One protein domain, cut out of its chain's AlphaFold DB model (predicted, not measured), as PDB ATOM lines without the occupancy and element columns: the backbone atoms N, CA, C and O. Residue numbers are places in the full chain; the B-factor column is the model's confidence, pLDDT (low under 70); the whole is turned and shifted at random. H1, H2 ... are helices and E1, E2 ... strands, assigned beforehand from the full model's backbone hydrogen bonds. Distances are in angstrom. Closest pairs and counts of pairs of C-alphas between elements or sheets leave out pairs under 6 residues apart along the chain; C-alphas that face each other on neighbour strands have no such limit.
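This is residues 547 to 736 of the 962 residues of the protein "Hypothetical protein" of Aureoumbra lagunensis (UniProt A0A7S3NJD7). The model is a small body of two three-stranded sheets set next to each other, E1, E2 and E9 in one and E4, E3 and E12 in the other, with helix H4 across one face of the first. A long, thin arm, residues 610 to 665, reaches out from this body and makes much of the length; it is built of two short strand pairs, E5 with E8 and E6 with E7, the small helices H2 and H3, and loops. The short hairpin E10 and E11 sits to one side of the body. The printed part has 190 residues, in the order E1 E2 E3 E4 H1 E5 E6 H2 E7 H3 E8 E9 H4 E10 E11 E12; the sheets are antiparallel and the class is mixed, helices and strands, with under half of the residues in named elements. The whole is only just loose, close to compact, with a radius of gyration of the C-alphas of 19.6 A, and elongated, spanning 68 by 35 by 31 A.

Find C-alpha 549 at (-23.710, -22.540, 6.462), where E1 begins; it runs to residue 557, 23.3 A on, and bends by 59 degrees at residue 552. E2, residues 560 to 567, comes back over 22.9 A. Read on to E3, residues 580 to 584, 13.3 A long, E4, residues 594 to 597, and H1, residues 602 to 606. In the arm you meet E5, residues 610 to 612, E6, residues 619 to 621, H2, residues 630 to 634, whose C-alpha 630 is at (-40.885, -6.791, 42.894), E7, residues 639 to 641, H3, residues 642 to 645, and E8, residues 663 to 665. E9, residues 669 to 674, is 16.8 A long, and H4, residues 685 to 695, is 15.3 A long. E10, residues 707 to 709, and E11, residues 715 to 717, precede E12, residues 730 to 735, which runs 14.6 A to C-alpha 735 at (-7.066, -24.413, 4.062).

Begin with the sheet E1 - E2 - E9, twisted, its C-alphas up to 4.2 A off its best plane. In the hairpin E1 and E2, look for N 550 and O 566, 2.8 A apart and within hydrogen-bond range; between E2 and E9, N 563 and O 671 are 3.0 A apart. H4 is on this sheet, giving two layers, a helix on one face of a sheet; its height over the sheet is 9.6 A, and it runs across the strands, at 82 degrees to E1 on the local plane. H1 only grazes the sheet, with residues 602 to 605. In the sheet E4 - E3 - E12, N 582 and O 732 are 2.8 A apart, and in the hairpin E3 and E4, N 581 and O 596 are 2.9 A apart. The closest C-alphas of E4 and E9 are those of Thr 597 and Val 671, 6.3 A. Residues 553 to 554 of E1 pair antiparallel with residues 704 to 705; in the hairpin E10 and E11, N 716 and O 708 are 2.8 A apart. Out along the arm, the neighbour strands E5 and E8 have N 611 and O 664 within hydrogen-bond range at 2.7 A, and the neighbour strands E6 and E7 have N 620 and O 640 within hydrogen-bond range at 2.9 A. H2 and H3 are apart. Each O i to N i+4 pair is within hydrogen-bond range in H1, H2 and H4; H3 is too short for one, and its one O i to N i+3 pair is within range.

The two C-alphas farthest apart are those of Asn 627 and Asp 680, 70.1 A. The printed part has no cut. The links E2 to E3, H3 to E8, H4 to E10 and E11 to E12 are long. The mean pLDDT of the printed part is 79.2; 45 residues are under 70, among them residues 645 to 656, 677 to 682 and 708 to 717.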
ATOM      1  N   ILE A 547     -21.321 -29.079   5.013       84.81
ATOM      2  CA  ILE A 547     -21.560 -28.439   6.313       84.81
ATOM      3  C   ILE A 547     -22.548 -27.282   6.100       84.81
ATOM      4  O   ILE A 547     -22.294 -26.411   5.262       84.81
ATOM      5  N   PRO A 548     -23.681 -27.254   6.822       85.06
ATOM      6  CA  PRO A 548     -24.696 -26.235   6.618       85.06
ATOM      7  C   PRO A 548     -24.203 -24.874   7.121       85.06
ATOM      8  O   PRO A 548     -23.896 -24.703   8.305       85.06
ATOM      9  N   MET A 549     -24.152 -23.908   6.204       88.81
ATOM     10  CA  MET A 549     -23.710 -22.540   6.462       88.81
ATOM     11  C   MET A 549     -24.888 -21.573   6.426       88.81
ATOM     12  O   MET A 549     -25.798 -21.701   5.606       88.81
ATOM     13  N   VAL A 550     -24.842 -20.584   7.309       89.75
ATOM     14  CA  VAL A 550     -25.844 -19.530   7.432       89.75
ATOM     15  C   VAL A 550     -25.172 -18.194   7.148       89.75
ATOM     16  O   VAL A 550     -24.178 -17.859   7.790       89.75
ATOM     17  N   VAL A 551     -25.705 -17.428   6.196       91.19
ATOM     18  CA  VAL A 551     -25.234 -16.067   5.894       91.19
ATOM     19  C   VAL A 551     -25.978 -15.087   6.791       91.19
ATOM     20  O   VAL A 551     -27.204 -15.067   6.782       91.19
ATOM     21  N   SER A 552     -25.261 -14.288   7.578       87.25
ATOM     22  CA  SER A 552     -25.854 -13.391   8.580       87.25
ATOM     23  C   SER A 552     -25.897 -11.930   8.135       87.25
ATOM     24  O   SER A 552     -26.915 -11.268   8.334       87.25
ATOM     25  N   ARG A 553     -24.823 -11.427   7.517       87.00
ATOM     26  CA  ARG A 553     -24.668 -10.019   7.119       87.00
ATOM     27  C   ARG A 553     -23.933  -9.921   5.789       87.00
ATOM     28  O   ARG A 553     -22.992 -10.677   5.543       87.00
ATOM     29  N   VAL A 554     -24.357  -8.983   4.951       90.56
ATOM     30  CA  VAL A 554     -23.702  -8.675   3.676       90.56
ATOM     31  C   VAL A 554     -23.487  -7.171   3.576       90.56
ATOM     32  O   VAL A 554     -24.402  -6.384   3.828       90.56
ATOM     33  N   GLU A 555     -22.280  -6.773   3.187       88.69
ATOM     34  CA  GLU A 555     -21.903  -5.373   2.997       88.69
ATOM     35  C   GLU A 555     -21.291  -5.159   1.621       88.69
ATOM     36  O   GLU A 555     -20.613  -6.032   1.077       88.69
ATOM     37  N   TRP A 556     -21.506  -3.971   1.070       88.94
ATOM     38  CA  TRP A 556     -20.959  -3.574  -0.214       88.94
ATOM     39  C   TRP A 556     -20.300  -2.208  -0.083       88.94
ATOM     40  O   TRP A 556     -20.973  -1.208   0.155       88.94
ATOM     41  N   ILE A 557     -18.983  -2.182  -0.263       84.56
ATOM     42  CA  ILE A 557     -18.174  -0.966  -0.344       84.56
ATOM     43  C   ILE A 557     -17.404  -1.077  -1.646       84.56
ATOM     44  O   ILE A 557     -16.408  -1.791  -1.723       84.56
ATOM     45  N   ALA A 558     -17.913  -0.440  -2.699       80.81
ATOM     46  CA  ALA A 558     -17.435  -0.671  -4.056       80.81
ATOM     47  C   ALA A 558     -15.900  -0.523  -4.169       80.81
ATOM     48  O   ALA A 558     -15.351   0.487  -3.722       80.81
ATOM     49  N   PRO A 559     -15.192  -1.491  -4.792       85.94
ATOM     50  CA  PRO A 559     -15.660  -2.711  -5.466       85.94
ATOM     51  C   PRO A 559     -15.600  -3.997  -4.599       85.94
ATOM     52  O   PRO A 559     -15.408  -5.087  -5.131       85.94
ATOM     53  N   VAL A 560     -15.679  -3.907  -3.272       88.00
ATOM     54  CA  VAL A 560     -15.535  -5.030  -2.329       88.00
ATOM     55  C   VAL A 560     -16.881  -5.418  -1.709       88.00
ATOM     56  O   VAL A 560     -17.599  -4.596  -1.146       88.00
ATOM     57  N   LEU A 561     -17.197  -6.706  -1.789       92.12
ATOM     58  CA  LEU A 561     -18.339  -7.363  -1.162       92.12
ATOM     59  C   LEU A 561     -17.862  -8.109   0.090       92.12
ATOM     60  O   LEU A 561     -17.072  -9.049  -0.018       92.12
ATOM     61  N   ALA A 562     -18.339  -7.716   1.266       91.50
ATOM     62  CA  ALA A 562     -18.087  -8.429   2.512       91.50
ATOM     63  C   ALA A 562     -19.253  -9.377   2.808       91.50
ATOM     64  O   ALA A 562     -20.413  -8.965   2.824       91.50
ATOM     65  N   VAL A 563     -18.951 -10.653   3.047       93.69
ATOM     66  CA  VAL A 563     -19.958 -11.663   3.390       93.69
ATOM     67  C   VAL A 563     -19.618 -12.269   4.738       93.69
ATOM     68  O   VAL A 563     -18.530 -12.814   4.923       93.69
ATOM     69  N   HIS A 564     -20.550 -12.166   5.683       92.25
ATOM     70  CA  HIS A 564     -20.445 -12.770   7.003       92.25
ATOM     71  C   HIS A 564     -21.318 -14.019   7.053       92.25
ATOM     72  O   HIS A 564     -22.516 -13.976   6.762       92.25
ATOM     73  N   PHE A 565     -20.716 -15.137   7.432       92.25
ATOM     74  CA  PHE A 565     -21.386 -16.422   7.541       92.25
ATOM     75  C   PHE A 565     -20.892 -17.190   8.764       92.25
ATOM     76  O   PHE A 565     -19.835 -16.900   9.314       92.25
ATOM     77  N   ARG A 566     -21.642 -18.198   9.195       89.56
ATOM     78  CA  ARG A 566     -21.222 -19.131  10.246       89.56
ATOM     79  C   ARG A 566     -21.818 -20.515  10.002       89.56
ATOM     80  O   ARG A 566     -22.878 -20.601   9.373       89.56
ATOM     81  N   PRO A 567     -21.193 -21.597  10.494       88.75
ATOM     82  CA  PRO A 567     -21.872 -22.886  10.536       88.75
ATOM     83  C   PRO A 567     -23.064 -22.829  11.507       88.75
ATOM     84  O   PRO A 567     -23.101 -22.001  12.426       88.75
ATOM     85  N   ILE A 568     -24.031 -23.731  11.323       83.69
ATOM     86  CA  ILE A 568     -25.115 -23.918  12.305       83.69
ATOM     87  C   ILE A 568     -24.530 -24.335  13.661       83.69
ATOM     88  O   ILE A 568     -24.863 -23.739  14.683       83.69
ATOM     89  N   ASP A 569     -23.615 -25.303  13.648       83.94
ATOM     90  CA  ASP A 569     -22.842 -25.720  14.813       83.94
ATOM     91  C   ASP A 569     -21.399 -25.216  14.688       83.94
ATOM     92  O   ASP A 569     -20.662 -25.592  13.772       83.94
ATOM     93  N   LYS A 570     -20.989 -24.364  15.634       83.44
ATOM     94  CA  LYS A 570     -19.649 -23.764  15.689       83.44
ATOM     95  C   LYS A 570     -18.537 -24.806  15.785       83.44
ATOM     96  O   LYS A 570     -17.442 -24.550  15.297       83.44
ATOM     97  N   SER A 571     -18.804 -25.961  16.398       81.88
ATOM     98  CA  SER A 571     -17.807 -27.022  16.570       81.88
ATOM     99  C   SER A 571     -17.371 -27.649  15.239       81.88
ATOM    100  O   SER A 571     -16.265 -28.177  15.135       81.88
ATOM    101  N   LEU A 572     -18.204 -27.532  14.199       83.12
ATOM    102  CA  LEU A 572     -17.945 -28.084  12.869       83.12
ATOM    103  C   LEU A 572     -16.990 -27.230  12.026       83.12
ATOM    104  O   LEU A 572     -16.554 -27.676  10.965       83.12
ATOM    105  N   PHE A 573     -16.678 -26.006  12.460       86.50
ATOM    106  CA  PHE A 573     -15.809 -25.093  11.722       86.50
ATOM    107  C   PHE A 573     -14.826 -24.391  12.658       86.50
ATOM    108  O   PHE A 573     -15.113 -23.336  13.221       86.50
ATOM    109  N   ASP A 574     -13.637 -24.970  12.780       85.19
ATOM    110  CA  ASP A 574     -12.511 -24.354  13.473       85.19
ATOM    111  C   ASP A 574     -11.445 -23.937  12.462       85.19
ATOM    112  O   ASP A 574     -11.108 -24.712  11.565       85.19
ATOM    113  N   PHE A 575     -10.929 -22.715  12.585       89.25
ATOM    114  CA  PHE A 575      -9.960 -22.151  11.652       89.25
ATOM    115  C   PHE A 575      -8.884 -21.329  12.358       89.25
ATOM    116  O   PHE A 575      -9.072 -20.823  13.463       89.25
ATOM    117  N   GLU A 576      -7.746 -21.181  11.681       87.31
ATOM    118  CA  GLU A 576      -6.642 -20.323  12.108       87.31
ATOM    119  C   GLU A 576      -6.540 -19.076  11.222       87.31
ATOM    120  O   GLU A 576      -6.992 -19.044  10.077       87.31
ATOM    121  N   GLU A 577      -5.916 -18.032  11.747       89.38
ATOM    122  CA  GLU A 577      -5.764 -16.752  11.077       89.38
ATOM    123  C   GLU A 577      -4.847 -16.853   9.865       89.38
ATOM    124  O   GLU A 577      -3.808 -17.519   9.874       89.38
ATOM    125  N   GLY A 578      -5.252 -16.168   8.802       84.38
ATOM    126  CA  GLY A 578      -4.587 -16.238   7.510       84.38
ATOM    127  C   GLY A 578      -4.985 -17.447   6.662       84.38
ATOM    128  O   GLY A 578      -4.601 -17.479   5.499       84.38
ATOM    129  N   THR A 579      -5.766 -18.408   7.176       87.56
ATOM    130  CA  THR A 579      -6.334 -19.486   6.342       87.56
ATOM    131  C   THR A 579      -7.325 -18.947   5.308       87.56
ATOM    132  O   THR A 579      -7.901 -17.867   5.455       87.56
ATOM    133  N   TYR A 580      -7.550 -19.719   4.245       88.00
ATOM    134  CA  TYR A 580      -8.572 -19.419   3.242       88.00
ATOM    135  C   TYR A 580      -9.616 -20.528   3.144       88.00
ATOM    136  O   TYR A 580      -9.401 -21.666   3.569       88.00
ATOM    137  N   VAL A 581     -10.758 -20.195   2.556       90.25
ATOM    138  CA  VAL A 581     -11.850 -21.120   2.247       90.25
ATOM    139  C   VAL A 581     -12.129 -21.115   0.755       90.25
ATOM    140  O   VAL A 581     -11.892 -20.127   0.068       90.25
ATOM    141  N   MET A 582     -12.649 -22.223   0.246       89.38
ATOM    142  CA  MET A 582     -13.224 -22.285  -1.090       89.38
ATOM    143  C   MET A 582     -14.732 -22.064  -0.971       89.38
ATOM    144  O   MET A 582     -15.407 -22.834  -0.286       89.38
ATOM    145  N   LEU A 583     -15.255 -21.037  -1.632       91.38
ATOM    146  CA  LEU A 583     -16.682 -20.734  -1.682       91.38
ATOM    147  C   LEU A 583     -17.294 -21.280  -2.968       91.38
ATOM    148  O   LEU A 583     -16.733 -21.122  -4.053       91.38
ATOM    149  N   ASN A 584     -18.471 -21.877  -2.840       92.12
ATOM    150  CA  ASN A 584     -19.337 -22.257  -3.943       92.12
ATOM    151  C   ASN A 584     -20.733 -21.672  -3.706       92.12
ATOM    152  O   ASN A 584     -21.245 -21.701  -2.588       92.12
ATOM    153  N   CYS A 585     -21.351 -21.156  -4.767       91.44
ATOM    154  CA  CYS A 585     -22.735 -20.697  -4.754       91.44
ATOM    155  C   CYS A 585     -23.538 -21.564  -5.739       91.44
ATOM    156  O   CYS A 585     -23.442 -21.342  -6.950       91.44
ATOM    157  N   PRO A 586     -24.324 -22.548  -5.253       90.38
ATOM    158  CA  PRO A 586     -25.080 -23.487  -6.090       90.38
ATOM    159  C   PRO A 586     -26.100 -22.852  -7.045       90.38
ATOM    160  O   PRO A 586     -26.546 -23.517  -7.986       90.38
ATOM    161  N   PHE A 587     -26.504 -21.605  -6.785       90.00
ATOM    162  CA  PHE A 587     -27.348 -20.819  -7.685       90.00
ATOM    163  C   PHE A 587     -26.593 -20.434  -8.965       90.00
ATOM    164  O   PHE A 587     -27.138 -20.557 -10.055       90.00
ATOM    165  N   ILE A 588     -25.323 -20.035  -8.833       87.69
ATOM    166  CA  ILE A 588     -24.475 -19.606  -9.953       87.69
ATOM    167  C   ILE A 588     -23.921 -20.821 -10.696       87.69
ATOM    168  O   ILE A 588     -24.027 -20.915 -11.913       87.69
ATOM    169  N   SER A 589     -23.307 -21.746  -9.956       84.88
ATOM    170  CA  SER A 589     -22.665 -22.936 -10.510       84.88
ATOM    171  C   SER A 589     -22.498 -23.985  -9.416       84.88
ATOM    172  O   SER A 589     -22.038 -23.693  -8.312       84.88
ATOM    173  N   GLN A 590     -22.856 -25.236  -9.702       83.75
ATOM    174  CA  GLN A 590     -22.650 -26.339  -8.753       83.75
ATOM    175  C   GLN A 590     -21.198 -26.840  -8.735       83.75
ATOM    176  O   GLN A 590     -20.798 -27.536  -7.799       83.75
ATOM    177  N   ALA A 591     -20.420 -26.508  -9.768       77.44
ATOM    178  CA  ALA A 591     -19.082 -27.041  -9.988       77.44
ATOM    179  C   ALA A 591     -17.965 -26.043  -9.648       77.44
ATOM    180  O   ALA A 591     -16.873 -26.476  -9.277       77.44
ATOM    181  N   GLU A 592     -18.224 -24.737  -9.745       80.44
ATOM    182  CA  GLU A 592     -17.214 -23.697  -9.520       80.44
ATOM    183  C   GLU A 592     -16.968 -23.445  -8.028       80.44
ATOM    184  O   GLU A 592     -17.882 -23.144  -7.260       80.44
ATOM    185  N   TRP A 593     -15.705 -23.550  -7.616       84.44
ATOM    186  CA  TRP A 593     -15.251 -23.244  -6.262       84.44
ATOM    187  C   TRP A 593     -14.154 -22.185  -6.342       84.44
ATOM    188  O   TRP A 593     -13.144 -22.404  -7.013       84.44
ATOM    189  N   HIS A 594     -14.308 -21.083  -5.612       84.25
ATOM    190  CA  HIS A 594     -13.383 -19.949  -5.649       84.25
ATOM    191  C   HIS A 594     -12.701 -19.727  -4.289       84.25
ATOM    192  O   HIS A 594     -13.387 -19.734  -3.267       84.25
ATOM    193  N   PRO A 595     -11.369 -19.540  -4.245       87.56
ATOM    194  CA  PRO A 595     -10.641 -19.315  -3.001       87.56
ATOM    195  C   PRO A 595     -10.813 -17.880  -2.497       87.56
ATOM    196  O   PRO A 595     -10.589 -16.929  -3.244       87.56
ATOM    197  N   PHE A 596     -11.114 -17.726  -1.209       89.88
ATOM    198  CA  PHE A 596     -11.118 -16.441  -0.513       89.88
ATOM    199  C   PHE A 596     -10.525 -16.583   0.882       89.88
ATOM    200  O   PHE A 596     -10.875 -17.494   1.636       89.88
ATOM    201  N   THR A 597      -9.620 -15.677   1.234       89.62
ATOM    202  CA  THR A 597      -9.011 -15.648   2.562       89.62
ATOM    203  C   THR A 597     -10.026 -15.227   3.614       89.62
ATOM    204  O   THR A 597     -10.798 -14.288   3.401       89.62
ATOM    205  N   ILE A 598     -10.012 -15.910   4.759       93.00
ATOM    206  CA  ILE A 598     -10.828 -15.526   5.906       93.00
ATOM    207  C   ILE A 598     -10.251 -14.230   6.480       93.00
ATOM    208  O   ILE A 598      -9.080 -14.178   6.852       93.00
ATOM    209  N   SER A 599     -11.064 -13.176   6.536       92.44
ATOM    210  CA  SER A 599     -10.664 -11.860   7.050       92.44
ATOM    211  C   SER A 599     -10.946 -11.669   8.541       92.44
ATOM    212  O   SER A 599     -10.350 -10.792   9.157       92.44
ATOM    213  N   SER A 600     -11.835 -12.474   9.129       92.44
ATOM    214  CA  SER A 600     -12.117 -12.480  10.574       92.44
ATOM    215  C   SER A 600     -11.055 -13.247  11.359       92.44
ATOM    216  O   SER A 600     -10.385 -14.135  10.824       92.44
ATOM    217  N   ALA A 601     -10.932 -12.953  12.648       92.62
ATOM    218  CA  ALA A 601     -10.160 -13.755  13.588       92.62
ATOM    219  C   ALA A 601     -10.972 -14.962  14.076       92.62
ATOM    220  O   ALA A 601     -12.201 -14.923  14.126       92.62
ATOM    221  N   ARG A 602     -10.291 -16.015  14.544       91.75
ATOM    222  CA  ARG A 602     -10.946 -17.167  15.195       91.75
ATOM    223  C   ARG A 602     -11.830 -16.728  16.371       91.75
ATOM    224  O   ARG A 602     -12.918 -17.259  16.581       91.75
ATOM    225  N   GLY A 603     -11.375 -15.721  17.117       87.12
ATOM    226  CA  GLY A 603     -12.113 -15.136  18.235       87.12
ATOM    227  C   GLY A 603     -13.459 -14.511  17.852       87.12
ATOM    228  O   GLY A 603     -14.369 -14.527  18.681       87.12
ATOM    229  N   ASP A 604     -13.633 -14.047  16.611       88.12
ATOM    230  CA  ASP A 604     -14.903 -13.467  16.150       88.12
ATOM    231  C   ASP A 604     -16.026 -14.520  16.085       88.12
ATOM    232  O   ASP A 604     -17.192 -14.185  16.267       88.12
ATOM    233  N   LEU A 605     -15.699 -15.805  15.894       87.81
ATOM    234  CA  LEU A 605     -16.682 -16.897  15.854       87.81
ATOM    235  C   LEU A 605     -17.039 -17.428  17.257       87.81
ATOM    236  O   LEU A 605     -18.204 -17.715  17.556       87.81
ATOM    237  N   PHE A 606     -16.039 -17.572  18.131       83.94
ATOM    238  CA  PHE A 606     -16.203 -18.238  19.432       83.94
ATOM    239  C   PHE A 606     -16.429 -17.283  20.606       83.94
ATOM    240  O   PHE A 606     -17.002 -17.686  21.614       83.94
ATOM    241  N   THR A 607     -15.994 -16.028  20.491       77.50
ATOM    242  CA  THR A 607     -15.994 -15.044  21.589       77.50
ATOM    243  C   THR A 607     -16.602 -13.704  21.174       77.50
ATOM    244  O   THR A 607     -16.218 -12.662  21.700       77.50
ATOM    245  N   GLY A 608     -17.517 -13.725  20.199       69.62
ATOM    246  CA  GLY A 608     -18.214 -12.534  19.718       69.62
ATOM    247  C   GLY A 608     -18.940 -11.791  20.841       69.62
ATOM    248  O   GLY A 608     -19.423 -12.400  21.796       69.62
ATOM    249  N   ASP A 609     -19.015 -10.467  20.723       72.44
ATOM    250  CA  ASP A 609     -19.783  -9.631  21.643       72.44
ATOM    251  C   ASP A 609     -21.281  -9.870  21.468       72.44
ATOM    252  O   ASP A 609     -21.750 -10.216  20.384       72.44
ATOM    253  N   ARG A 610     -22.059  -9.660  22.530       75.62
ATOM    254  CA  ARG A 610     -23.516  -9.703  22.418       75.62
ATOM    255  C   ARG A 610     -24.024  -8.406  21.787       75.62
ATOM    256  O   ARG A 610     -23.623  -7.324  22.213       75.62
ATOM    257  N   VAL A 611     -24.904  -8.516  20.798       75.06
ATOM    258  CA  VAL A 611     -25.486  -7.408  20.033       75.06
ATOM    259  C   VAL A 611     -27.013  -7.468  20.024       75.06
ATOM    260  O   VAL A 611     -27.606  -8.537  20.181       75.06
ATOM    261  N   SER A 612     -27.641  -6.313  19.830       72.88
ATOM    262  CA  SER A 612     -29.058  -6.157  19.519       72.88
ATOM    263  C   SER A 612     -29.351  -6.761  18.153       72.88
ATOM    264  O   SER A 612     -28.620  -6.530  17.189       72.88
ATOM    265  N   LEU A 613     -30.426  -7.536  18.061       69.25
ATOM    266  CA  LEU A 613     -30.829  -8.182  16.813       69.25
ATOM    267  C   LEU A 613     -31.456  -7.216  15.803       69.25
ATOM    268  O   LEU A 613     -31.442  -7.504  14.607       69.25
ATOM    269  N   GLU A 614     -31.990  -6.091  16.278       67.88
ATOM    270  CA  GLU A 614     -32.628  -5.070  15.445       67.88
ATOM    271  C   GLU A 614     -31.615  -4.047  14.927       67.88
ATOM    272  O   GLU A 614     -31.569  -3.766  13.733       67.88
ATOM    273  N   THR A 615     -30.762  -3.526  15.813       67.12
ATOM    274  CA  THR A 615     -29.810  -2.460  15.464       67.12
ATOM    275  C   THR A 615     -28.416  -2.980  15.120       67.12
ATOM    276  O   THR A 615     -27.600  -2.235  14.583       67.12
ATOM    277  N   GLY A 616     -28.100  -4.240  15.446       67.00
ATOM    278  CA  GLY A 616     -26.743  -4.790  15.339       67.00
ATOM    279  C   GLY A 616     -25.754  -4.196  16.349       67.00
ATOM    280  O   GLY A 616     -24.563  -4.505  16.302       67.00
ATOM    281  N   GLU A 617     -26.228  -3.341  17.254       68.50
ATOM    282  CA  GLU A 617     -25.399  -2.614  18.207       68.50
ATOM    283  C   GLU A 617     -24.983  -3.500  19.384       68.50
ATOM    284  O   GLU A 617     -25.776  -4.310  19.857       68.50
ATOM    285  N   LYS A 618     -23.761  -3.334  19.904       71.75
ATOM    286  CA  LYS A 618     -23.314  -4.023  21.122       71.75
ATOM    287  C   LYS A 618     -24.259  -3.722  22.287       71.75
ATOM    288  O   LYS A 618     -24.715  -2.593  22.454       71.75
ATOM    289  N   VAL A 619     -24.534  -4.742  23.096       78.31
ATOM    290  CA  VAL A 619     -25.379  -4.624  24.284       78.31
ATOM    291  C   VAL A 619     -24.613  -4.992  25.546       78.31
ATOM    292  O   VAL A 619     -23.806  -5.924  25.561       78.31
ATOM    293  N   ILE A 620     -24.891  -4.272  26.627       78.81
ATOM    294  CA  ILE A 620     -24.294  -4.489  27.945       78.81
ATOM    295  C   ILE A 620     -25.361  -5.087  28.870       78.81
ATOM    296  O   ILE A 620     -26.504  -4.625  28.850       78.81
ATOM    297  N   PRO A 621     -25.041  -6.120  29.671       79.50
ATOM    298  CA  PRO A 621     -25.953  -6.603  30.697       79.50
ATOM    299  C   PRO A 621     -26.074  -5.585  31.841       79.50
ATOM    300  O   PRO A 621     -25.066  -5.215  32.440       79.50
ATOM    301  N   ILE A 622     -27.299  -5.184  32.184       78.88
ATOM    302  CA  ILE A 622     -27.589  -4.281  33.303       78.88
ATOM    303  C   ILE A 622     -28.258  -5.072  34.437       78.88
ATOM    304  O   ILE A 622     -29.289  -5.720  34.208       78.88
ATOM    305  N   PRO A 623     -27.698  -5.054  35.662       74.44
ATOM    306  CA  PRO A 623     -28.349  -5.662  36.816       74.44
ATOM    307  C   PRO A 623     -29.603  -4.864  37.225       74.44
ATOM    308  O   PRO A 623     -29.623  -3.642  37.079       74.44
ATOM    309  N   PRO A 624     -30.643  -5.520  37.767       70.69
ATOM    310  CA  PRO A 624     -31.833  -4.821  38.241       70.69
ATOM    311  C   PRO A 624     -31.494  -3.852  39.391       70.69
ATOM    312  O   PRO A 624     -30.668  -4.198  40.242       70.69
ATOM    313  N   PRO A 625     -32.146  -2.674  39.480       72.44
ATOM    314  CA  PRO A 625     -31.906  -1.711  40.544       72.44
ATOM    315  C   PRO A 625     -32.223  -2.335  41.902       72.44
ATOM    316  O   PRO A 625     -33.256  -2.990  42.086       72.44
ATOM    317  N   THR A 626     -31.355  -2.099  42.885       70.19
ATOM    318  CA  THR A 626     -31.458  -2.687  44.228       70.19
ATOM    319  C   THR A 626     -32.803  -2.357  44.891       70.19
ATOM    320  O   THR A 626     -33.429  -3.242  45.480       70.19
ATOM    321  N   ASN A 627     -33.310  -1.139  44.664       70.19
ATOM    322  CA  ASN A 627     -34.542  -0.599  45.253       70.19
ATOM    323  C   ASN A 627     -35.800  -0.763  44.375       70.19
ATOM    324  O   ASN A 627     -36.856  -0.241  44.722       70.19
ATOM    325  N   ALA A 628     -35.725  -1.473  43.241       65.62
ATOM    326  CA  ALA A 628     -36.880  -1.619  42.353       65.62
ATOM    327  C   ALA A 628     -37.993  -2.501  42.976       65.62
ATOM    328  O   ALA A 628     -37.682  -3.553  43.555       65.62
ATOM    329  N   PRO A 629     -39.283  -2.136  42.816       72.44
ATOM    330  CA  PRO A 629     -40.424  -2.967  43.198       72.44
ATOM    331  C   PRO A 629     -40.370  -4.384  42.601       72.44
ATOM    332  O   PRO A 629     -39.919  -4.586  41.472       72.44
ATOM    333  N   ASN A 630     -40.912  -5.378  43.316       70.06
ATOM    334  CA  ASN A 630     -40.885  -6.791  42.894       70.06
ATOM    335  C   ASN A 630     -41.518  -7.050  41.513       70.06
ATOM    336  O   ASN A 630     -41.104  -7.974  40.814       70.06
ATOM    337  N   HIS A 631     -42.500  -6.244  41.096       67.44
ATOM    338  CA  HIS A 631     -43.115  -6.369  39.771       67.44
ATOM    339  C   HIS A 631     -42.184  -5.897  38.636       67.44
ATOM    340  O   HIS A 631     -42.220  -6.482  37.557       67.44
ATOM    341  N   ILE A 632     -41.306  -4.918  38.894       66.00
ATOM    342  CA  ILE A 632     -40.280  -4.448  37.946       66.00
ATOM    343  C   ILE A 632     -39.141  -5.465  37.864       66.00
ATOM    344  O   ILE A 632     -38.733  -5.847  36.772       66.00
ATOM    345  N   LYS A 633     -38.692  -6.004  39.007       67.19
ATOM    346  CA  LYS A 633     -37.672  -7.069  39.044       67.19
ATOM    347  C   LYS A 633     -38.104  -8.328  38.277       67.19
ATOM    348  O   LYS A 633     -37.267  -8.967  37.649       67.19
ATOM    349  N   LYS A 634     -39.401  -8.667  38.286       65.19
ATOM    350  CA  LYS A 634     -39.962  -9.793  37.513       65.19
ATOM    351  C   LYS A 634     -40.016  -9.559  35.997       65.19
ATOM    352  O   LYS A 634     -39.996 -10.538  35.261       65.19
ATOM    353  N   LYS A 635     -40.099  -8.307  35.535       64.31
ATOM    354  CA  LYS A 635     -40.135  -7.925  34.108       64.31
ATOM    355  C   LYS A 635     -38.819  -7.295  33.631       64.31
ATOM    356  O   LYS A 635     -38.795  -6.609  32.615       64.31
ATOM    357  N   TRP A 636     -37.732  -7.483  34.380       70.50
ATOM    358  CA  TRP A 636     -36.471  -6.813  34.099       70.50
ATOM    359  C   TRP A 636     -35.815  -7.368  32.837       70.50
ATOM    360  O   TRP A 636     -35.323  -8.500  32.820       70.50
ATOM    361  N   LYS A 637     -35.762  -6.536  31.800       72.88
ATOM    362  CA  LYS A 637     -35.010  -6.816  30.585       72.88
ATOM    363  C   LYS A 637     -33.519  -6.609  30.844       72.88
ATOM    364  O   LYS A 637     -33.091  -5.596  31.390       72.88
ATOM    365  N   LYS A 638     -32.716  -7.620  30.513       77.19
ATOM    366  CA  LYS A 638     -31.341  -7.753  31.024       77.19
ATOM    367  C   LYS A 638     -30.302  -6.923  30.269       77.19
ATOM    368  O   LYS A 638     -29.229  -6.695  30.818       77.19
ATOM    369  N   TYR A 639     -30.558  -6.525  29.029       80.88
ATOM    370  CA  TYR A 639     -29.539  -5.958  28.146       80.88
ATOM    371  C   TYR A 639     -29.893  -4.537  27.715       80.88
ATOM    372  O   TYR A 639     -31.056  -4.225  27.521       80.88
ATOM    373  N   CYS A 640     -28.897  -3.679  27.524       78.44
ATOM    374  CA  CYS A 640     -29.087  -2.338  26.976       78.44
ATOM    375  C   CYS A 640     -28.131  -2.098  25.808       78.44
ATOM    376  O   CYS A 640     -26.942  -2.397  25.965       78.44
ATOM    377  N   PRO A 641     -28.592  -1.542  24.672       78.44
ATOM    378  CA  PRO A 641     -27.707  -0.998  23.645       78.44
ATOM    379  C   PRO A 641     -26.746   0.040  24.230       78.44
ATOM    380  O   PRO A 641     -27.136   0.843  25.079       78.44
ATOM    381  N   VAL A 642     -25.487   0.022  23.789       71.06
ATOM    382  CA  VAL A 642     -24.440   0.922  24.307       71.06
ATOM    383  C   VAL A 642     -24.819   2.403  24.142       71.06
ATOM    384  O   VAL A 642     -24.606   3.189  25.058       71.06
ATOM    385  N   SER A 643     -25.453   2.777  23.033       69.56
ATOM    386  CA  SER A 643     -25.909   4.133  22.695       69.56
ATOM    387  C   SER A 643     -26.981   4.680  23.636       69.56
ATOM    388  O   SER A 643     -27.166   5.896  23.733       69.56
ATOM    389  N   LEU A 644     -27.701   3.789  24.319       70.69
ATOM    390  CA  LEU A 644     -28.767   4.129  25.256       70.69
ATOM    391  C   LEU A 644     -28.300   4.081  26.714       70.69
ATOM    392  O   LEU A 644     -28.998   4.595  27.586       70.69
ATOM    393  N   TYR A 645     -27.119   3.522  26.987       68.75
ATOM    394  CA  TYR A 645     -26.616   3.331  28.347       68.75
ATOM    395  C   TYR A 645     -26.414   4.660  29.098       68.75
ATOM    396  O   TYR A 645     -26.845   4.781  30.243       68.75
ATOM    397  N   SER A 646     -25.874   5.697  28.449       61.44
ATOM    398  CA  SER A 646     -25.739   7.055  29.022       61.44
ATOM    399  C   SER A 646     -27.075   7.714  29.360       61.44
ATOM    400  O   SER A 646     -27.146   8.595  30.219       61.44
ATOM    401  N   LYS A 647     -28.150   7.308  28.677       64.38
ATOM    402  CA  LYS A 647     -29.483   7.915  28.783       64.38
ATOM    403  C   LYS A 647     -30.363   7.249  29.843       64.38
ATOM    404  O   LYS A 647     -31.426   7.780  30.146       64.38
ATOM    405  N   LEU A 648     -29.904   6.148  30.450       63.59
ATOM    406  CA  LEU A 648     -30.658   5.331  31.415       63.59
ATOM    407  C   LEU A 648     -30.969   6.011  32.758       63.59
ATOM    408  O   LEU A 648     -31.706   5.442  33.559       63.59
ATOM    409  N   ASN A 649     -30.426   7.203  33.018       57.56
ATOM    410  CA  ASN A 649     -30.661   7.946  34.261       57.56
ATOM    411  C   ASN A 649     -32.044   8.624  34.338       57.56
ATOM    412  O   ASN A 649     -32.385   9.145  35.396       57.56
ATOM    413  N   ASN A 650     -32.835   8.622  33.259       55.28
ATOM    414  CA  ASN A 650     -34.201   9.148  33.263       55.28
ATOM    415  C   ASN A 650     -35.217   7.999  33.402       55.28
ATOM    416  O   ASN A 650     -35.152   7.010  32.674       55.28
ATOM    417  N   ASP A 651     -36.201   8.143  34.292       51.97
ATOM    418  CA  ASP A 651     -37.200   7.112  34.651       51.97
ATOM    419  C   ASP A 651     -38.084   6.586  33.486       51.97
ATOM    420  O   ASP A 651     -38.917   5.706  33.687       51.97
ATOM    421  N   GLN A 652     -37.897   7.064  32.248       51.84
ATOM    422  CA  GLN A 652     -38.631   6.632  31.046       51.84
ATOM    423  C   GLN A 652     -37.849   5.686  30.111       51.84
ATOM    424  O   GLN A 652     -38.360   5.308  29.062       51.84
ATOM    425  N   THR A 653     -36.623   5.275  30.458       57.31
ATOM    426  CA  THR A 653     -35.760   4.480  29.550       57.31
ATOM    427  C   THR A 653     -35.785   2.961  29.763       57.31
ATOM    428  O   THR A 653     -35.189   2.228  28.974       57.31
ATOM    429  N   TYR A 654     -36.509   2.441  30.758       60.34
ATOM    430  CA  TYR A 654     -36.513   0.999  31.061       60.34
ATOM    431  C   TYR A 654     -37.237   0.132  30.016       60.34
ATOM    432  O   TYR A 654     -36.877  -1.033  29.849       60.34
ATOM    433  N   ASP A 655     -38.184   0.692  29.256       62.69
ATOM    434  CA  ASP A 655     -38.880  -0.034  28.178       62.69
ATOM    435  C   ASP A 655     -37.987  -0.292  26.949       62.69
ATOM    436  O   ASP A 655     -38.245  -1.215  26.176       62.69
ATOM    437  N   THR A 656     -36.903   0.479  26.794       67.19
ATOM    438  CA  THR A 656     -35.916   0.324  25.703       67.19
ATOM    439  C   THR A 656     -34.836  -0.722  25.978       67.19
ATOM    440  O   THR A 656     -33.987  -0.987  25.125       67.19
ATOM    441  N   LEU A 657     -34.864  -1.335  27.163       75.81
ATOM    442  CA  LEU A 657     -34.025  -2.483  27.461       75.81
ATOM    443  C   LEU A 657     -34.438  -3.671  26.582       75.81
ATOM    444  O   LEU A 657     -35.571  -3.780  26.113       75.81
ATOM    445  N   LEU A 658     -33.489  -4.566  26.353       77.94
ATOM    446  CA  LEU A 658     -33.604  -5.722  25.486       77.94
ATOM    447  C   LEU A 658     -33.548  -7.008  26.302       77.94
ATOM    448  O   LEU A 658     -32.732  -7.178  27.218       77.94
ATOM    449  N   ASP A 659     -34.402  -7.950  25.936       77.69
ATOM    450  CA  ASP A 659     -34.394  -9.283  26.507       77.69
ATOM    451  C   ASP A 659     -33.315 -10.186  25.903       77.69
ATOM    452  O   ASP A 659     -32.664  -9.901  24.892       77.69
ATOM    453  N   HIS A 660     -33.130 -11.349  26.532       70.19
ATOM    454  CA  HIS A 660     -32.207 -12.360  26.030       70.19
ATOM    455  C   HIS A 660     -32.561 -12.817  24.603       70.19
ATOM    456  O   HIS A 660     -31.662 -13.146  23.840       70.19
ATOM    457  N   HIS A 661     -33.842 -12.844  24.231       67.56
ATOM    458  CA  HIS A 661     -34.290 -13.242  22.891       67.56
ATOM    459  C   HIS A 661     -34.186 -12.105  21.854       67.56
ATOM    460  O   HIS A 661     -34.244 -12.361  20.657       67.56
ATOM    461  N   GLU A 662     -33.996 -10.859  22.303       69.31
ATOM    462  CA  GLU A 662     -33.818  -9.667  21.456       69.31
ATOM    463  C   GLU A 662     -32.334  -9.367  21.185       69.31
ATOM    464  O   GLU A 662     -31.979  -8.424  20.476       69.31
ATOM    465  N   THR A 663     -31.442 -10.200  21.727       70.44
ATOM    466  CA  THR A 663     -29.993 -10.035  21.642       70.44
ATOM    467  C   THR A 663     -29.306 -11.358  21.325       70.44
ATOM    468  O   THR A 663     -29.681 -12.407  21.845       70.44
ATOM    469  N   ALA A 664     -28.246 -11.326  20.524       63.84
ATOM    470  CA  ALA A 664     -27.480 -12.516  20.159       63.84
ATOM    471  C   ALA A 664     -25.981 -12.248  20.171       63.84
ATOM    472  O   ALA A 664     -25.546 -11.104  20.137       63.84
ATOM    473  N   TYR A 665     -25.173 -13.302  20.225       72.19
ATOM    474  CA  TYR A 665     -23.736 -13.155  20.018       72.19
ATOM    475  C   TYR A 665     -23.464 -12.823  18.550       72.19
ATOM    476  O   TYR A 665     -24.009 -13.465  17.659       72.19
ATOM    477  N   HIS A 666     -22.625 -11.823  18.298       74.12
ATOM    478  CA  HIS A 666     -22.151 -11.461  16.970       74.12
ATOM    479  C   HIS A 666     -21.015 -12.407  16.569       74.12
ATOM    480  O   HIS A 666     -19.838 -12.046  16.592       74.12
ATOM    481  N   ASP A 667     -21.386 -13.649  16.266       85.38
ATOM    482  CA  ASP A 667     -20.497 -14.731  15.874       85.38
ATOM    483  C   ASP A 667     -20.437 -14.888  14.353       85.38
ATOM    484  O   ASP A 667     -21.437 -15.131  13.680       85.38
ATOM    485  N   PHE A 668     -19.251 -14.741  13.771       89.00
ATOM    486  CA  PHE A 668     -19.140 -14.789  12.317       89.00
ATOM    487  C   PHE A 668     -17.750 -15.181  11.836       89.00
ATOM    488  O   PHE A 668     -16.732 -14.981  12.495       89.00
ATOM    489  N   VAL A 669     -17.745 -15.707  10.623       92.62
ATOM    490  CA  VAL A 669     -16.602 -15.806   9.732       92.62
ATOM    491  C   VAL A 669     -16.855 -14.817   8.600       92.62
ATOM    492  O   VAL A 669     -17.938 -14.806   8.019       92.62
ATOM    493  N   SER A 670     -15.885 -13.958   8.300       92.75
ATOM    494  CA  SER A 670     -15.995 -12.988   7.205       92.75
ATOM    495  C   SER A 670     -15.020 -13.291   6.079       92.75
ATOM    496  O   SER A 670     -13.895 -13.743   6.305       92.75
ATOM    497  N   VAL A 671     -15.459 -12.987   4.861       93.62
ATOM    498  CA  VAL A 671     -14.642 -12.964   3.645       93.62
ATOM    499  C   VAL A 671     -14.909 -11.661   2.900       93.62
ATOM    500  O   VAL A 671     -16.058 -11.239   2.777       93.62
ATOM    501  N   HIS A 672     -13.847 -11.034   2.393       91.38
ATOM    502  CA  HIS A 672     -13.930  -9.815   1.585       91.38
ATOM    503  C   HIS A 672     -13.570 -10.140   0.136       91.38
ATOM    504  O   HIS A 672     -12.443 -10.527  -0.176       91.38
ATOM    505  N   ILE A 673     -14.552 -10.000  -0.748       90.75
ATOM    506  CA  ILE A 673     -14.512 -10.431  -2.141       90.75
ATOM    507  C   ILE A 673     -14.441  -9.186  -3.020       90.75
ATOM    508  O   ILE A 673     -15.379  -8.396  -3.064       90.75
ATOM    509  N   LYS A 674     -13.346  -9.011  -3.765       86.75
ATOM    510  CA  LYS A 674     -13.294  -7.983  -4.810       86.75
ATOM    511  C   LYS A 674     -14.183  -8.419  -5.977       86.75
ATOM    512  O   LYS A 674     -13.942  -9.450  -6.606       86.75
ATOM    513  N   VAL A 675     -15.224  -7.644  -6.248       87.00
ATOM    514  CA  VAL A 675     -16.113  -7.862  -7.384       87.00
ATOM    515  C   VAL A 675     -15.423  -7.338  -8.632       87.00
ATOM    516  O   VAL A 675     -14.926  -6.211  -8.670       87.00
ATOM    517  N   HIS A 676     -15.343  -8.200  -9.637       79.75
ATOM    518  CA  HIS A 676     -14.721  -7.890 -10.910       79.75
ATOM    519  C   HIS A 676     -15.809  -7.770 -11.967       79.75
ATOM    520  O   HIS A 676     -16.603  -8.691 -12.148       79.75
ATOM    521  N   GLU A 677     -15.823  -6.661 -12.685       69.94
ATOM    522  CA  GLU A 677     -16.634  -6.504 -13.888       69.94
ATOM    523  C   GLU A 677     -15.716  -6.727 -15.089       69.94
ATOM    524  O   GLU A 677     -14.568  -6.267 -15.093       69.94
ATOM    525  N   ARG A 678     -16.163  -7.529 -16.062       62.62
ATOM    526  CA  ARG A 678     -15.443  -7.661 -17.330       62.62
ATOM    527  C   ARG A 678     -15.868  -6.515 -18.240       62.62
ATOM    528  O   ARG A 678     -17.039  -6.152 -18.286       62.62
ATOM    529  N   ASP A 679     -14.904  -5.991 -18.991       48.16
ATOM    530  CA  ASP A 679     -15.117  -4.894 -19.943       48.16
ATOM    531  C   ASP A 679     -16.097  -5.277 -21.077       48.16
ATOM    532  O   ASP A 679     -16.649  -4.404 -21.735       48.16
ATOM    533  N   ASP A 680     -16.317  -6.581 -21.295       49.56
ATOM    534  CA  ASP A 680     -17.176  -7.166 -22.335       49.56
ATOM    535  C   ASP A 680     -18.666  -7.266 -21.946       49.56
ATOM    536  O   ASP A 680     -19.469  -7.794 -22.716       49.56
ATOM    537  N   GLY A 681     -19.035  -6.803 -20.746       56.84
ATOM    538  CA  GLY A 681     -20.394  -6.909 -20.212       56.84
ATOM    539  C   GLY A 681     -20.778  -8.306 -19.705       56.84
ATOM    540  O   GLY A 681     -21.884  -8.479 -19.199       56.84
ATOM    541  N   THR A 682     -19.892  -9.308 -19.785       60.53
ATOM    542  CA  THR A 682     -20.154 -10.641 -19.232       60.53
ATOM    543  C   THR A 682     -19.904 -10.667 -17.725       60.53
ATOM    544  O   THR A 682     -18.853 -10.276 -17.211       60.53
ATOM    545  N   GLU A 683     -20.894 -11.140 -16.972       73.69
ATOM    546  CA  GLU A 683     -20.812 -11.157 -15.515       73.69
ATOM    547  C   GLU A 683     -19.817 -12.222 -15.030       73.69
ATOM    548  O   GLU A 683     -19.939 -13.415 -15.333       73.69
ATOM    549  N   THR A 684     -18.841 -11.805 -14.221       82.56
ATOM    550  CA  THR A 684     -17.964 -12.740 -13.506       82.56
ATOM    551  C   THR A 684     -18.730 -13.466 -12.404       82.56
ATOM    552  O   THR A 684     -19.763 -12.992 -11.930       82.56
ATOM    553  N   TRP A 685     -18.189 -14.585 -11.914       87.69
ATOM    554  CA  TRP A 685     -18.758 -15.278 -10.756       87.69
ATOM    555  C   TRP A 685     -18.934 -14.353  -9.537       87.69
ATOM    556  O   TRP A 685     -19.962 -14.409  -8.866       87.69
ATOM    557  N   THR A 686     -17.978 -13.450  -9.269       90.19
ATOM    558  CA  THR A 686     -18.077 -12.521  -8.128       90.19
ATOM    559  C   THR A 686     -19.155 -11.460  -8.333       90.19
ATOM    560  O   THR A 686     -19.815 -11.085  -7.363       90.19
ATOM    561  N   LYS A 687     -19.391 -11.021  -9.578       90.06
ATOM    562  CA  LYS A 687     -20.510 -10.131  -9.918       90.06
ATOM    563  C   LYS A 687     -21.856 -10.840  -9.755       90.06
ATOM    564  O   LYS A 687     -22.704 -10.340  -9.025       90.06
ATOM    565  N   LYS A 688     -21.996 -12.054 -10.300       90.69
ATOM    566  CA  LYS A 688     -23.197 -12.893 -10.131       90.69
ATOM    567  C   LYS A 688     -23.520 -13.157  -8.660       90.69
ATOM    568  O   LYS A 688     -24.682 -13.135  -8.270       90.69
ATOM    569  N   LEU A 689     -22.498 -13.373  -7.825       92.38
ATOM    570  CA  LEU A 689     -22.681 -13.544  -6.382       92.38
ATOM    571  C   LEU A 689     -23.197 -12.272  -5.712       92.38
ATOM    572  O   LEU A 689     -24.119 -12.357  -4.903       92.38
ATOM    573  N   LYS A 690     -22.622 -11.109  -6.044       91.75
ATOM    574  CA  LYS A 690     -23.118  -9.819  -5.551       91.75
ATOM    575  C   LYS A 690     -24.595  -9.655  -5.901       91.75
ATOM    576  O   LYS A 690     -25.391  -9.411  -5.002       91.75
ATOM    577  N   ASP A 691     -24.946  -9.842  -7.169       90.38
ATOM    578  CA  ASP A 691     -26.302  -9.604  -7.666       90.38
ATOM    579  C   ASP A 691     -27.309 -10.588  -7.050       90.38
ATOM    580  O   ASP A 691     -28.410 -10.202  -6.659       90.38
ATOM    581  N   TYR A 692     -26.905 -11.848  -6.854       91.62
ATOM    582  CA  TYR A 692     -27.714 -12.845  -6.155       91.62
ATOM    583  C   TYR A 692     -27.980 -12.475  -4.689       91.62
ATOM    584  O   TYR A 692     -29.111 -12.586  -4.213       91.62
ATOM    585  N   LEU A 693     -26.956 -12.013  -3.963       91.50
ATOM    586  CA  LEU A 693     -27.115 -11.558  -2.580       91.50
ATOM    587  C   LEU A 693     -27.965 -10.281  -2.504       91.50
ATOM    588  O   LEU A 693     -28.819 -10.174  -1.627       91.50
ATOM    589  N   GLU A 694     -27.778  -9.352  -3.439       89.81
ATOM    590  CA  GLU A 694     -28.532  -8.097  -3.539       89.81
ATOM    591  C   GLU A 694     -30.022  -8.330  -3.813       89.81
ATOM    592  O   GLU A 694     -30.873  -7.648  -3.243       89.81
ATOM    593  N   MET A 695     -30.365  -9.349  -4.606       87.25
ATOM    594  CA  MET A 695     -31.756  -9.755  -4.838       87.25
ATOM    595  C   MET A 695     -32.468 -10.181  -3.543       87.25
ATOM    596  O   MET A 695     -33.686 -10.051  -3.432       87.25
ATOM    597  N   MET A 696     -31.722 -10.681  -2.557       86.38
ATOM    598  CA  MET A 696     -32.260 -11.080  -1.257       86.38
ATOM    599  C   MET A 696     -32.241  -9.950  -0.214       86.38
ATOM    600  O   MET A 696     -32.673 -10.180   0.918       86.38
ATOM    601  N   ALA A 697     -31.746  -8.758  -0.565       82.44
ATOM    602  CA  ALA A 697     -31.612  -7.631   0.348       82.44
ATOM    603  C   ALA A 697     -32.971  -6.962   0.639       82.44
ATOM    604  O   ALA A 697     -33.670  -6.555  -0.298       82.44
ATOM    605  N   PRO A 698     -33.332  -6.743   1.915       69.44
ATOM    606  CA  PRO A 698     -34.449  -5.877   2.274       69.44
ATOM    607  C   PRO A 698     -34.206  -4.462   1.722       69.44
ATOM    608  O   PRO A 698     -33.185  -3.842   2.010       69.44
ATOM    609  N   HIS A 699     -35.121  -3.954   0.894       72.56
ATOM    610  CA  HIS A 699     -35.062  -2.606   0.300       72.56
ATOM    611  C   HIS A 699     -33.827  -2.284  -0.572       72.56
ATOM    612  O   HIS A 699     -33.611  -1.112  -0.877       72.56
ATOM    613  N   ARG A 700     -33.034  -3.286  -0.993       71.75
ATOM    614  CA  ARG A 700     -31.808  -3.111  -1.810       71.75
ATOM    615  C   ARG A 700     -30.811  -2.084  -1.243       71.75
ATOM    616  O   ARG A 700     -30.147  -1.373  -1.994       71.75
ATOM    617  N   LYS A 701     -30.706  -1.984   0.086       77.62
ATOM    618  CA  LYS A 701     -29.728  -1.118   0.763       77.62
ATOM    619  C   LYS A 701     -28.673  -1.953   1.480       77.62
ATOM    620  O   LYS A 701     -28.984  -3.002   2.034       77.62
ATOM    621  N   TYR A 702     -27.436  -1.467   1.467       81.00
ATOM    622  CA  TYR A 702     -26.316  -2.042   2.208       81.00
ATOM    623  C   TYR A 702     -25.956  -1.172   3.424       81.00
ATOM    624  O   TYR A 702     -26.147   0.044   3.358       81.00
ATOM    625  N   PRO A 703     -25.373  -1.762   4.483       80.75
ATOM    626  CA  PRO A 703     -25.321  -3.202   4.748       80.75
ATOM    627  C   PRO A 703     -26.723  -3.746   5.057       80.75
ATOM    628  O   PRO A 703     -27.597  -3.005   5.499       80.75
ATOM    629  N   PHE A 704     -26.939  -5.042   4.844       82.19
ATOM    630  CA  PHE A 704     -28.179  -5.687   5.272       82.19
ATOM    631  C   PHE A 704     -27.915  -6.966   6.061       82.19
ATOM    632  O   PHE A 704     -26.905  -7.656   5.884       82.19
ATOM    633  N   HIS A 705     -28.863  -7.272   6.944       81.62
ATOM    634  CA  HIS A 705     -28.826  -8.409   7.849       81.62
ATOM    635  C   HIS A 705     -29.937  -9.389   7.492       81.62
ATOM    636  O   HIS A 705     -31.077  -9.002   7.238       81.62
ATOM    637  N   PHE A 706     -29.613 -10.676   7.501       78.06
ATOM    638  CA  PHE A 706     -30.568 -11.752   7.255       78.06
ATOM    639  C   PHE A 706     -31.282 -12.178   8.545       78.06
ATOM    640  O   PHE A 706     -31.355 -13.361   8.861       78.06
ATOM    641  N   THR A 707     -31.800 -11.225   9.314       72.75
ATOM    642  CA  THR A 707     -32.528 -11.507  10.556       72.75
ATOM    643  C   THR A 707     -34.028 -11.526  10.268       72.75
ATOM    644  O   THR A 707     -34.559 -10.557   9.729       72.75
ATOM    645  N   ARG A 708     -34.733 -12.615  10.602       67.44
ATOM    646  CA  ARG A 708     -36.191 -12.722  10.397       67.44
ATOM    647  C   ARG A 708     -36.869 -13.359  11.607       67.44
ATOM    648  O   ARG A 708     -36.352 -14.323  12.152       67.44
ATOM    649  N   ARG A 709     -38.053 -12.870  11.989       65.81
ATOM    650  CA  ARG A 709     -38.943 -13.563  12.938       65.81
ATOM    651  C   ARG A 709     -39.817 -14.580  12.199       65.81
ATOM    652  O   ARG A 709     -40.354 -14.272  11.131       65.81
ATOM    653  N   ASP A 710     -39.909 -15.796  12.722       61.53
ATOM    654  CA  ASP A 710     -40.768 -16.849  12.183       61.53
ATOM    655  C   ASP A 710     -42.251 -16.629  12.555       61.53
ATOM    656  O   ASP A 710     -42.610 -15.656  13.219       61.53
ATOM    657  N   THR A 711     -43.142 -17.523  12.113       68.31
ATOM    658  CA  THR A 711     -44.590 -17.436  12.394       68.31
ATOM    659  C   THR A 711     -44.941 -17.614  13.873       68.31
ATOM    660  O   THR A 711     -46.071 -17.336  14.261       68.31
ATOM    661  N   ARG A 712     -44.003 -18.103  14.691       63.78
ATOM    662  CA  ARG A 712     -44.137 -18.256  16.145       63.78
ATOM    663  C   ARG A 712     -43.553 -17.054  16.896       63.78
ATOM    664  O   ARG A 712     -43.638 -17.014  18.117       63.78
ATOM    665  N   GLY A 713     -42.995 -16.075  16.178       59.31
ATOM    666  CA  GLY A 713     -42.327 -14.904  16.740       59.31
ATOM    667  C   GLY A 713     -40.866 -15.144  17.133       59.31
ATOM    668  O   GLY A 713     -40.211 -14.198  17.580       59.31
ATOM    669  N   GLU A 714     -40.343 -16.359  16.927       54.94
ATOM    670  CA  GLU A 714     -38.963 -16.740  17.232       54.94
ATOM    671  C   GLU A 714     -38.011 -16.174  16.182       54.94
ATOM    672  O   GLU A 714     -38.268 -16.202  14.973       54.94
ATOM    673  N   LEU A 715     -36.890 -15.628  16.638       61.16
ATOM    674  CA  LEU A 715     -35.978 -14.894  15.777       61.16
ATOM    675  C   LEU A 715     -34.901 -15.813  15.188       61.16
ATOM    676  O   LEU A 715     -34.055 -16.361  15.889       61.16
ATOM    677  N   GLN A 716     -34.926 -15.956  13.867       66.44
ATOM    678  CA  GLN A 716     -33.961 -16.712  13.081       66.44
ATOM    679  C   GLN A 716     -32.827 -15.784  12.631       66.44
ATOM    680  O   GLN A 716     -33.047 -14.780  11.943       66.44
ATOM    681  N   ILE A 717     -31.604 -16.120  13.044       69.44
ATOM    682  CA  ILE A 717     -30.396 -15.348  12.736       69.44
ATOM    683  C   ILE A 717     -29.754 -15.908  11.478       69.44
ATOM    684  O   ILE A 717     -29.200 -17.008  11.491       69.44
ATOM    685  N   GLY A 718     -29.746 -15.090  10.435       79.81
ATOM    686  CA  GLY A 718     -29.156 -15.411   9.153       79.81
ATOM    687  C   GLY A 718     -30.049 -16.285   8.273       79.81
ATOM    688  O   GLY A 718     -31.121 -16.746   8.662       79.81
ATOM    689  N   ARG A 719     -29.596 -16.511   7.041       86.69
ATOM    690  CA  ARG A 719     -30.316 -17.271   6.022       86.69
ATOM    691  C   ARG A 719     -29.441 -18.396   5.486       86.69
ATOM    692  O   ARG A 719     -28.308 -18.169   5.067       86.69
ATOM    693  N   GLN A 720     -29.975 -19.616   5.504       87.56
ATOM    694  CA  GLN A 720     -29.301 -20.797   4.955       87.56
ATOM    695  C   GLN A 720     -29.632 -21.004   3.473       87.56
ATOM    696  O   GLN A 720     -28.742 -21.275   2.668       87.56
ATOM    697  N   PHE A 721     -30.912 -20.876   3.114       89.69
ATOM    698  CA  PHE A 721     -31.421 -21.188   1.780       89.69
ATOM    699  C   PHE A 721     -31.845 -19.935   1.025       89.69
ATOM    700  O   PHE A 721     -32.499 -19.053   1.587       89.69
ATOM    701  N   GLY A 722     -31.492 -19.869  -0.253       87.06
ATOM    702  CA  GLY A 722     -31.946 -18.827  -1.159       87.06
ATOM    703  C   GLY A 722     -33.417 -18.985  -1.557       87.06
ATOM    704  O   GLY A 722     -34.094 -19.914  -1.109       87.06
ATOM    705  N   PRO A 723     -33.950 -18.072  -2.389       85.25
ATOM    706  CA  PRO A 723     -35.296 -18.190  -2.956       85.25
ATOM    707  C   PRO A 723     -35.478 -19.458  -3.801       85.25
ATOM    708  O   PRO A 723     -36.587 -19.952  -3.946       85.25
ATOM    709  N   ASP A 724     -34.381 -20.001  -4.323       85.31
ATOM    710  CA  ASP A 724     -34.320 -21.199  -5.157       85.31
ATOM    711  C   ASP A 724     -34.296 -22.512  -4.356       85.31
ATOM    712  O   ASP A 724     -34.057 -23.572  -4.931       85.31
ATOM    713  N   THR A 725     -34.501 -22.459  -3.034       86.56
ATOM    714  CA  THR A 725     -34.404 -23.589  -2.085       86.56
ATOM    715  C   THR A 725     -33.017 -24.237  -1.981       86.56
ATOM    716  O   THR A 725     -32.838 -25.198  -1.230       86.56
ATOM    717  N   LYS A 726     -31.994 -23.705  -2.663       86.94
ATOM    718  CA  LYS A 726     -30.611 -24.176  -2.531       86.94
ATOM    719  C   LYS A 726     -29.900 -23.422  -1.417       86.94
ATOM    720  O   LYS A 726     -30.279 -22.317  -1.037       86.94
ATOM    721  N   GLN A 727     -28.838 -24.020  -0.880       88.88
ATOM    722  CA  GLN A 727     -27.963 -23.325   0.066       88.88
ATOM    723  C   GLN A 727     -27.352 -22.088  -0.599       88.88
ATOM    724  O   GLN A 727     -26.889 -22.175  -1.736       88.88
ATOM    725  N   ILE A 728     -27.323 -20.958   0.113       91.38
ATOM    726  CA  ILE A 728     -26.764 -19.703  -0.414       91.38
ATOM    727  C   ILE A 728     -25.265 -19.864  -0.686       91.38
ATOM    728  O   ILE A 728     -24.787 -19.499  -1.762       91.38
ATOM    729  N   LEU A 729     -24.535 -20.445   0.271       91.94
ATOM    730  CA  LEU A 729     -23.106 -20.725   0.171       91.94
ATOM    731  C   LEU A 729     -22.790 -22.137   0.661       91.94
ATOM    732  O   LEU A 729     -23.266 -22.567   1.711       91.94
ATOM    733  N   ARG A 730     -21.921 -22.818  -0.082       91.69
ATOM    734  CA  ARG A 730     -21.196 -24.019   0.338       91.69
ATOM    735  C   ARG A 730     -19.735 -23.661   0.547       91.69
ATOM    736  O   ARG A 730     -19.170 -22.882  -0.223       91.69
ATOM    737  N   ILE A 731     -19.124 -24.226   1.582       89.94
ATOM    738  CA  ILE A 731     -17.792 -23.814   2.032       89.94
ATOM    739  C   ILE A 731     -16.912 -25.040   2.223       89.94
ATOM    740  O   ILE A 731     -17.248 -25.949   2.973       89.94
ATOM    741  N   ASP A 732     -15.764 -25.056   1.551       87.12
ATOM    742  CA  ASP A 732     -14.742 -26.086   1.706       87.12
ATOM    743  C   ASP A 732     -13.477 -25.454   2.298       87.12
ATOM    744  O   ASP A 732     -12.765 -24.703   1.630       87.12
ATOM    745  N   GLY A 733     -13.193 -25.749   3.565       82.94
ATOM    746  CA  GLY A 733     -12.070 -25.184   4.310       82.94
ATOM    747  C   GLY A 733     -12.151 -25.515   5.805       82.94
ATOM    748  O   GLY A 733     -12.984 -26.339   6.185       82.94
ATOM    749  N   PRO A 734     -11.278 -24.922   6.634       86.31
ATOM    750  CA  PRO A 734     -10.190 -24.014   6.253       86.31
ATOM    751  C   PRO A 734      -9.049 -24.729   5.512       86.31
ATOM    752  O   PRO A 734      -8.870 -25.947   5.618       86.31
ATOM    753  N   HIS A 735      -8.281 -23.965   4.740       81.00
ATOM    754  CA  HIS A 735      -7.066 -24.413   4.062       81.00
ATOM    755  C   HIS A 735      -5.862 -23.599   4.530       81.00
ATOM    756  O   HIS A 735      -5.947 -22.386   4.727       81.00
ATOM    757  N   ALA A 736      -4.733 -24.289   4.680       73.75
ATOM    758  CA  ALA A 736      -3.475 -23.707   5.117       73.75
ATOM    759  C   ALA A 736      -2.961 -22.628   4.149       73.75
ATOM    760  O   ALA A 736      -2.965 -22.837   2.935       73.75
TER     761      ALA A 736